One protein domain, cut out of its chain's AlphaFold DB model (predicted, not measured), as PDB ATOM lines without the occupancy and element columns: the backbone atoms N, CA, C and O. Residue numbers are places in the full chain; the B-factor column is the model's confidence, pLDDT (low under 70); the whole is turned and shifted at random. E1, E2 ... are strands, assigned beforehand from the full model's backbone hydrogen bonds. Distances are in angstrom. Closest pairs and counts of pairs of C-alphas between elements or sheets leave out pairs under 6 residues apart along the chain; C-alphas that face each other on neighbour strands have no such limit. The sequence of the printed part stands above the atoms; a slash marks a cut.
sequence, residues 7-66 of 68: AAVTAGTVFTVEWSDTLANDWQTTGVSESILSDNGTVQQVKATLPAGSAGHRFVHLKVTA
ATOM      1  N   ALA A   7      34.024  56.625  11.660       33.00
ATOM      2  CA  ALA A   7      35.034  55.743  12.242       33.00
ATOM      3  C   ALA A   7      34.876  55.495  13.759       33.00
ATOM      4  O   ALA A   7      35.374  54.494  14.260       33.00
ATOM      5  N   ALA A   8      34.170  56.360  14.497       39.41
ATOM      6  CA  ALA A   8      33.900  56.148  15.920       39.41
ATOM      7  C   ALA A   8      32.874  55.029  16.215       39.41
ATOM      8  O   ALA A   8      32.777  54.605  17.360       39.41
ATOM      9  N   VAL A   9      32.130  54.529  15.218       43.81
ATOM     10  CA  VAL A   9      31.132  53.451  15.413       43.81
ATOM     11  C   VAL A   9      31.697  52.056  15.076       43.81
ATOM     12  O   VAL A   9      31.132  51.049  15.491       43.81
ATOM     13  N   THR A  10      32.858  51.973  14.419       48.12
ATOM     14  CA  THR A  10      33.556  50.710  14.081       48.12
ATOM     15  C   THR A  10      34.786  50.427  14.957       48.12
ATOM     16  O   THR A  10      35.480  49.438  14.746       48.12
ATOM     17  N   ALA A  11      35.064  51.263  15.960       56.19
ATOM     18  CA  ALA A  11      36.346  51.325  16.671       56.19
ATOM     19  C   ALA A  11      36.670  50.169  17.653       56.19
ATOM     20  O   ALA A  11      37.616  50.299  18.427       56.19
ATOM     21  N   GLY A  12      35.937  49.049  17.660       62.62
ATOM     22  CA  GLY A  12      36.202  47.986  18.644       62.62
ATOM     23  C   GLY A  12      35.629  46.599  18.374       62.62
ATOM     24  O   GLY A  12      35.792  45.726  19.223       62.62
ATOM     25  N   THR A  13      34.980  46.359  17.231       73.81
ATOM     26  CA  THR A  13      34.533  45.003  16.900       73.81
ATOM     27  C   THR A  13      35.740  44.213  16.422       73.81
ATOM     28  O   THR A  13      36.285  44.503  15.360       73.81
ATOM     29  N   VAL A  14      36.159  43.219  17.197       83.69
ATOM     30  CA  VAL A  14      37.251  42.314  16.823       83.69
ATOM     31  C   VAL A  14      36.646  40.984  16.425       83.69
ATOM     32  O   VAL A  14      35.735  40.493  17.095       83.69
ATOM     33  N   PHE A  15      37.154  40.381  15.357       89.31
ATOM     34  CA  PHE A  15      36.822  39.005  15.029       89.31
ATOM     35  C   PHE A  15      38.079  38.152  14.912       89.31
ATOM     36  O   PHE A  15      39.163  38.656  14.627       89.31
ATOM     37  N   THR A  16      37.901  36.854  15.127       93.31
ATOM     38  CA  THR A  16      38.923  35.834  14.905       93.31
ATOM     39  C   THR A  16      38.289  34.697  14.123       93.31
ATOM     40  O   THR A  16      37.222  34.200  14.501       93.31
ATOM     41  N   VAL A  17      38.943  34.281  13.041       96.38
ATOM     42  CA  VAL A  17      38.600  33.049  12.331       96.38
ATOM     43  C   VAL A  17      39.455  31.909  12.874       96.38
ATOM     44  O   VAL A  17      40.683  31.967  12.855       96.38
ATOM     45  N   GLU A  18      38.796  30.864  13.354       97.19
ATOM     46  CA  GLU A  18      39.425  29.706  13.988       97.19
ATOM     47  C   GLU A  18      38.920  28.421  13.329       97.19
ATOM     48  O   GLU A  18      37.828  28.386  12.754       97.19
ATOM     49  N   TRP A  19      39.689  27.341  13.432       97.81
ATOM     50  CA  TRP A  19      39.285  26.041  12.920       97.81
ATOM     51  C   TRP A  19      39.629  24.879  13.846       97.81
ATOM     52  O   TRP A  19      40.560  24.959  14.638       97.81
ATOM     53  N   SER A  20      38.890  23.780  13.711       97.19
ATOM     54  CA  SER A  20      39.145  22.509  14.392       97.19
ATOM     55  C   SER A  20      38.857  21.349  13.438       97.19
ATOM     56  O   SER A  20      37.897  21.399  12.670       97.19
ATOM     57  N   ASP A  21      39.669  20.295  13.483       96.69
ATOM     58  CA  ASP A  21      39.379  19.050  12.757       96.69
ATOM     59  C   ASP A  21      38.496  18.092  13.577       96.69
ATOM     60  O   ASP A  21      37.919  17.171  13.008       96.69
ATOM     61  N   THR A  22      38.363  18.297  14.892       95.31
ATOM     62  CA  THR A  22      37.676  17.351  15.791       95.31
ATOM     63  C   THR A  22      36.383  17.888  16.409       95.31
ATOM     64  O   THR A  22      35.654  17.122  17.037       95.31
ATOM     65  N   LEU A  23      36.080  19.180  16.229       94.44
ATOM     66  CA  LEU A  23      35.000  19.896  16.924       94.44
ATOM     67  C   LEU A  23      35.092  19.759  18.457       94.44
ATOM     68  O   LEU A  23      34.084  19.739  19.161       94.44
ATOM     69  N   ALA A  24      36.309  19.643  18.989       93.69
ATOM     70  CA  ALA A  24      36.564  19.629  20.420       93.69
ATOM     71  C   ALA A  24      37.004  21.026  20.896       93.69
ATOM     72  O   ALA A  24      36.726  22.051  20.273       93.69
ATOM     73  N   ASN A  25      37.691  21.086  22.036       94.38
ATOM     74  CA  ASN A  25      38.292  22.317  22.548       94.38
ATOM     75  C   ASN A  25      39.727  22.513  22.012       94.38
ATOM     76  O   ASN A  25      40.651  22.763  22.781       94.38
ATOM     77  N   ASP A  26      39.919  22.328  20.704       95.12
ATOM     78  CA  ASP A  26      41.217  22.306  20.010       95.12
ATOM     79  C   ASP A  26      41.326  23.360  18.893       95.12
ATOM     80  O   ASP A  26      42.117  23.200  17.964       95.12
ATOM     81  N   TRP A  27      40.558  24.449  18.991       97.19
ATOM     82  CA  TRP A  27      40.517  25.545  18.018       97.19
ATOM     83  C   TRP A  27      41.900  26.147  17.722       97.19
ATOM     84  O   TRP A  27      42.660  26.481  18.629       97.19
ATOM     85  N   GLN A  28      42.210  26.299  16.434       96.25
ATOM     86  CA  GLN A  28      43.482  26.788  15.907       96.25
ATOM     87  C   GLN A  28      43.279  28.002  14.999       96.25
ATOM     88  O   GLN A  28      42.332  28.067  14.219       96.25
ATOM     89  N   THR A  29      44.245  28.917  15.017       97.00
ATOM     90  CA  THR A  29      44.389  29.994  14.019       97.00
ATOM     91  C   THR A  29      45.561  29.741  13.063       97.00
ATOM     92  O   THR A  29      45.804  30.511  12.135       97.00
ATOM     93  N   THR A  30      46.296  28.643  13.252       97.12
ATOM     94  CA  THR A  30      47.472  28.306  12.444       97.12
ATOM     95  C   THR A  30      47.108  28.175  10.967       97.12
ATOM     96  O   THR A  30      46.194  27.437  10.596       97.12
ATOM     97  N   GLY A  31      47.846  28.891  10.115       95.25
ATOM     98  CA  GLY A  31      47.639  28.897   8.665       95.25
ATOM     99  C   GLY A  31      46.393  29.658   8.201       95.25
ATOM    100  O   GLY A  31      46.105  29.646   7.004       95.25
ATOM    101  N   VAL A  32      45.669  30.320   9.110       96.81
ATOM    102  CA  VAL A  32      44.631  31.283   8.739       96.81
ATOM    103  C   VAL A  32      45.305  32.557   8.237       96.81
ATOM    104  O   VAL A  32      46.247  33.062   8.843       96.81
ATOM    105  N   SER A  33      44.833  33.071   7.106       95.38
ATOM    106  CA  SER A  33      45.231  34.378   6.579       95.38
ATOM    107  C   SER A  33      44.003  35.154   6.137       95.38
ATOM    108  O   SER A  33      43.032  34.571   5.656       95.38
ATOM    109  N   GLU A  34      44.044  36.470   6.299       93.62
ATOM    110  CA  GLU A  34      42.899  37.345   6.073       93.62
ATOM    111  C   GLU A  34      43.290  38.506   5.159       93.62
ATOM    112  O   GLU A  34      44.403  39.026   5.223       93.62
ATOM    113  N   SER A  35      42.363  38.913   4.296       91.94
ATOM    114  CA  SER A  35      42.505  40.098   3.455       91.94
ATOM    115  C   SER A  35      41.185  40.840   3.388       91.94
ATOM    116  O   SER A  35      40.142  40.246   3.104       91.94
ATOM    117  N   ILE A  36      41.232  42.156   3.567       92.00
ATOM    118  CA  ILE A  36      40.084  43.025   3.306       92.00
ATOM    119  C   ILE A  36      39.874  43.075   1.789       92.00
ATOM    120  O   ILE A  36      40.812  43.335   1.037       92.00
ATOM    121  N   LEU A  37      38.655  42.784   1.340       94.06
ATOM    122  CA  LEU A  37      38.249  42.901  -0.062       94.06
ATOM    123  C   LEU A  37      37.601  44.258  -0.344       94.06
ATOM    124  O   LEU A  37      37.815  44.837  -1.406       94.06
ATOM    125  N   SER A  38      36.815  44.763   0.607       92.06
ATOM    126  CA  SER A  38      36.203  46.087   0.538       92.06
ATOM    127  C   SER A  38      35.883  46.615   1.928       92.06
ATOM    128  O   SER A  38      35.535  45.844   2.821       92.06
ATOM    129  N   ASP A  39      35.920  47.931   2.078       88.50
ATOM    130  CA  ASP A  39      35.476  48.636   3.274       88.50
ATOM    131  C   ASP A  39      34.863  49.970   2.841       88.50
ATOM    132  O   ASP A  39      35.500  50.745   2.124       88.50
ATOM    133  N   ASN A  40      33.611  50.220   3.218       86.50
ATOM    134  CA  ASN A  40      32.915  51.478   2.932       86.50
ATOM    135  C   ASN A  40      32.688  52.335   4.194       86.50
ATOM    136  O   ASN A  40      31.921  53.297   4.157       86.50
ATOM    137  N   GLY A  41      33.332  51.983   5.309       82.62
ATOM    138  CA  GLY A  41      33.214  52.645   6.605       82.62
ATOM    139  C   GLY A  41      32.060  52.150   7.483       82.62
ATOM    140  O   GLY A  41      32.039  52.473   8.668       82.62
ATOM    141  N   THR A  42      31.116  51.368   6.946       84.38
ATOM    142  CA  THR A  42      30.020  50.739   7.715       84.38
ATOM    143  C   THR A  42      29.991  49.221   7.577       84.38
ATOM    144  O   THR A  42      29.632  48.524   8.522       84.38
ATOM    145  N   VAL A  43      30.391  48.704   6.417       83.75
ATOM    146  CA  VAL A  43      30.491  47.282   6.108       83.75
ATOM    147  C   VAL A  43      31.887  47.004   5.576       83.75
ATOM    148  O   VAL A  43      32.315  47.577   4.570       83.75
ATOM    149  N   GLN A  44      32.565  46.070   6.236       87.06
ATOM    150  CA  GLN A  44      33.829  45.517   5.786       87.06
ATOM    151  C   GLN A  44      33.609  44.081   5.305       87.06
ATOM    152  O   GLN A  44      32.997  43.265   5.994       87.06
ATOM    153  N   GLN A  45      34.113  43.771   4.114       91.81
ATOM    154  CA  GLN A  45      34.139  42.420   3.569       91.81
ATOM    155  C   GLN A  45      35.556  41.872   3.691       91.81
ATOM    156  O   GLN A  45      36.492  42.417   3.104       91.81
ATOM    157  N   VAL A  46      35.704  40.769   4.419       92.69
ATOM    158  CA  VAL A  46      36.988  40.099   4.640       92.69
ATOM    159  C   VAL A  46      36.959  38.719   3.999       92.69
ATOM    160  O   VAL A  46      35.985  37.977   4.118       92.69
ATOM    161  N   LYS A  47      38.047  38.368   3.314       94.19
ATOM    162  CA  LYS A  47      38.322  37.012   2.851       94.19
ATOM    163  C   LYS A  47      39.284  36.347   3.820       94.19
ATOM    164  O   LYS A  47      40.434  36.768   3.906       94.19
ATOM    165  N   ALA A  48      38.832  35.284   4.473       95.50
ATOM    166  CA  ALA A  48      39.690  34.388   5.234       95.50
ATOM    167  C   ALA A  48      40.049  33.157   4.391       95.50
ATOM    168  O   ALA A  48      39.197  32.586   3.706       95.50
ATOM    169  N   THR A  49      41.314  32.749   4.435       96.81
ATOM    170  CA  THR A  49      41.816  31.503   3.848       96.81
ATOM    171  C   THR A  49      42.314  30.619   4.976       96.81
ATOM    172  O   THR A  49      43.069  31.085   5.823       96.81
ATOM    173  N   LEU A  50      41.899  29.354   4.980       96.38
ATOM    174  CA  LEU A  50      42.267  28.365   5.986       96.38
ATOM    175  C   LEU A  50      42.927  27.162   5.298       96.38
ATOM    176  O   LEU A  50      42.627  26.900   4.127       96.38
ATOM    177  N   PRO A  51      43.783  26.391   5.993       96.44
ATOM    178  CA  PRO A  51      44.299  25.148   5.440       96.44
ATOM    179  C   PRO A  51      43.163  24.138   5.229       96.44
ATOM    180  O   PRO A  51      42.128  24.195   5.902       96.44
ATOM    181  N   ALA A  52      43.368  23.181   4.326       95.12
ATOM    182  CA  ALA A  52      42.431  22.078   4.138       95.12
ATOM    183  C   ALA A  52      42.365  21.173   5.384       95.12
ATOM    184  O   ALA A  52      43.365  20.989   6.082       95.12
ATOM    185  N   GLY A  53      41.178  20.615   5.634       94.25
ATOM    186  CA  GLY A  53      40.907  19.628   6.681       94.25
ATOM    187  C   GLY A  53      41.658  18.316   6.486       94.25
ATOM    188  O   GLY A  53      41.780  17.838   5.358       94.25
ATOM    189  N   SER A  54      42.114  17.696   7.575       88.75
ATOM    190  CA  SER A  54      42.923  16.468   7.508       88.75
ATOM    191  C   SER A  54      42.110  15.222   7.119       88.75
ATOM    192  O   SER A  54      42.651  14.289   6.531       88.75
ATOM    193  N   ALA A  55      40.802  15.209   7.402       88.75
ATOM    194  CA  ALA A  55      39.893  14.084   7.140       88.75
ATOM    195  C   ALA A  55      38.802  14.436   6.111       88.75
ATOM    196  O   ALA A  55      37.654  14.000   6.216       88.75
ATOM    197  N   GLY A  56      39.134  15.303   5.148       90.69
ATOM    198  CA  GLY A  56      38.184  15.793   4.142       90.69
ATOM    199  C   GLY A  56      37.131  16.767   4.684       90.69
ATOM    200  O   GLY A  56      36.262  17.202   3.934       90.69
ATOM    201  N   HIS A  57      37.211  17.129   5.964       93.25
ATOM    202  CA  HIS A  57      36.346  18.110   6.607       93.25
ATOM    203  C   HIS A  57      37.117  18.898   7.666       93.25
ATOM    204  O   HIS A  57      38.191  18.484   8.104       93.25
ATOM    205  N   ARG A  58      36.546  20.043   8.044       96.19
ATOM    206  CA  ARG A  58      37.023  20.941   9.092       96.19
ATOM    207  C   ARG A  58      35.854  21.768   9.597       96.19
ATOM    208  O   ARG A  58      35.007  22.188   8.810       96.19
ATOM    209  N   PHE A  59      35.834  22.018  10.892       97.31
ATOM    210  CA  PHE A  59      34.896  22.923  11.531       97.31
ATOM    211  C   PHE A  59      35.518  24.311  11.601       97.31
ATOM    212  O   PHE A  59      36.719  24.451  11.826       97.31
ATOM    213  N   VAL A  60      34.701  25.337  11.382       96.62
ATOM    214  CA  VAL A  60      35.150  26.731  11.336       96.62
ATOM    215  C   VAL A  60      34.314  27.545  12.304       96.62
ATOM    216  O   VAL A  60      33.087  27.452  12.306       96.62
ATOM    217  N   HIS A  61      34.989  28.366  13.097       96.38
ATOM    218  CA  HIS A  61      34.379  29.367  13.951       96.38
ATOM    219  C   HIS A  61      34.711  30.762  13.442       96.38
ATOM    220  O   HIS A  61      35.858  31.077  13.127       96.38
ATOM    221  N   LEU A  62      33.689  31.613  13.424       94.94
ATOM    222  CA  LEU A  62      33.853  33.056  13.405       94.94
ATOM    223  C   LEU A  62      33.491  33.568  14.796       94.94
ATOM    224  O   LEU A  62      32.316  33.609  15.165       94.94
ATOM    225  N   LYS A  63      34.502  33.944  15.575       91.44
ATOM    226  CA  LYS A  63      34.302  34.551  16.888       91.44
ATOM    227  C   LYS A  63      34.267  36.057  16.721       91.44
ATOM    228  O   LYS A  63      35.224  36.625  16.215       91.44
ATOM    229  N   VAL A  64      33.187  36.697  17.159       89.25
ATOM    230  CA  VAL A  64      33.031  38.157  17.112       89.25
ATOM    231  C   VAL A  64      32.930  38.684  18.535       89.25
ATOM    232  O   VAL A  64      32.143  38.184  19.337       89.25
ATOM    233  N   THR A  65      33.734  39.691  18.845       84.88
ATOM    234  CA  THR A  65      33.725  40.413  20.116       84.88
ATOM    235  C   THR A  65      33.230  41.821  19.842       84.88
ATOM    236  O   THR A  65      33.816  42.530  19.023       84.88
ATOM    237  N   ALA A  66      32.126  42.201  20.482       80.25
ATOM    238  CA  ALA A  66      31.587  43.549  20.365       80.25
ATOM    239  C   ALA A  66      32.553  44.581  20.986       80.25
ATOM    240  O   ALA A  66      33.302  44.224  21.902       80.25
TER     241      ALA A  66
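AT A GLANCE: This is residues 7 to 66 of the 68 residues of an uncharacterized protein of Verrucomicrobiales bacterium (UniProt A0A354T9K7). Two ribbons of two antiparallel strands each, E1 with E4 and E2 with E3, lie loosely and only partly face to face, with few C-alphas near each other between them. E2 and E3 form a hairpin whose turn, residues 40 to 43, lies toward the same end of the long axis as residues 7 to 12, while residues 53 to 57 of the link from E3 to E4 lie at the opposite end. The printed part has 60 residues with no named helix and four named strands, E1, E2, E3 and E4 in that order along the chain, in two antiparallel sheets ordered E1 - E4 and E2 - E3. The class is all strand, though under half of the residues, 27 of 60, are in named elements. The whole is loose, with a radius of gyration of the C-alphas of 13.7 A, and elongated, spanning 42 by 22 by 14 A.

HOW THE PARTS SIT: E1, residues 14 to 20, and E4, residues 59 to 65, are antiparallel neighbours, with 161 degrees between their directions. The C-alphas of Phe 15 and Val 64 face each other at 4.4 A. N 16 and O 63 are within hydrogen-bond range at 2.9 A, and so are N 59 and O 20 at 2.8 A. In the other sheet, E2, residues 33 to 39, and E3, residues 44 to 49, are antiparallel at 158 degrees and form a hairpin. N 35 and O 47 are 2.9 A apart and N 49 and O 33 are 2.8 A apart, both within hydrogen-bond range. Between the sheets, E1 and E3 have 1 pair of C-alphas within 8 A, those of Val 17 and Ala 48 at 7.3 A. E2 and E4 are apart, as are E1 and E2, and E3 and E4.

IN THESE COORDINATES: E1 begins at C-alpha 14 (37.251, 42.314, 16.823) and measures 20.0 A from first to last C-alpha. E4 measures 19.5 A and ends at C-alpha 65 (33.725, 40.413, 20.116). E2 begins at C-alpha 33 (45.231, 34.378, 6.579) and measures 17.6 A, and E3 measures 16.2 A.

THE WHOLE: The C-alphas of Ala 8 and Ala 55 are the two farthest apart, at 43.4 A. The printed part has no cut. The link from E1 to E2, residues 21 to 32, is long, that from E2 to E3 is tight, and that from E3 to E4 is short. The mean pLDDT of the printed part is 87.9, and residues 7 to 12 of the model are under 70.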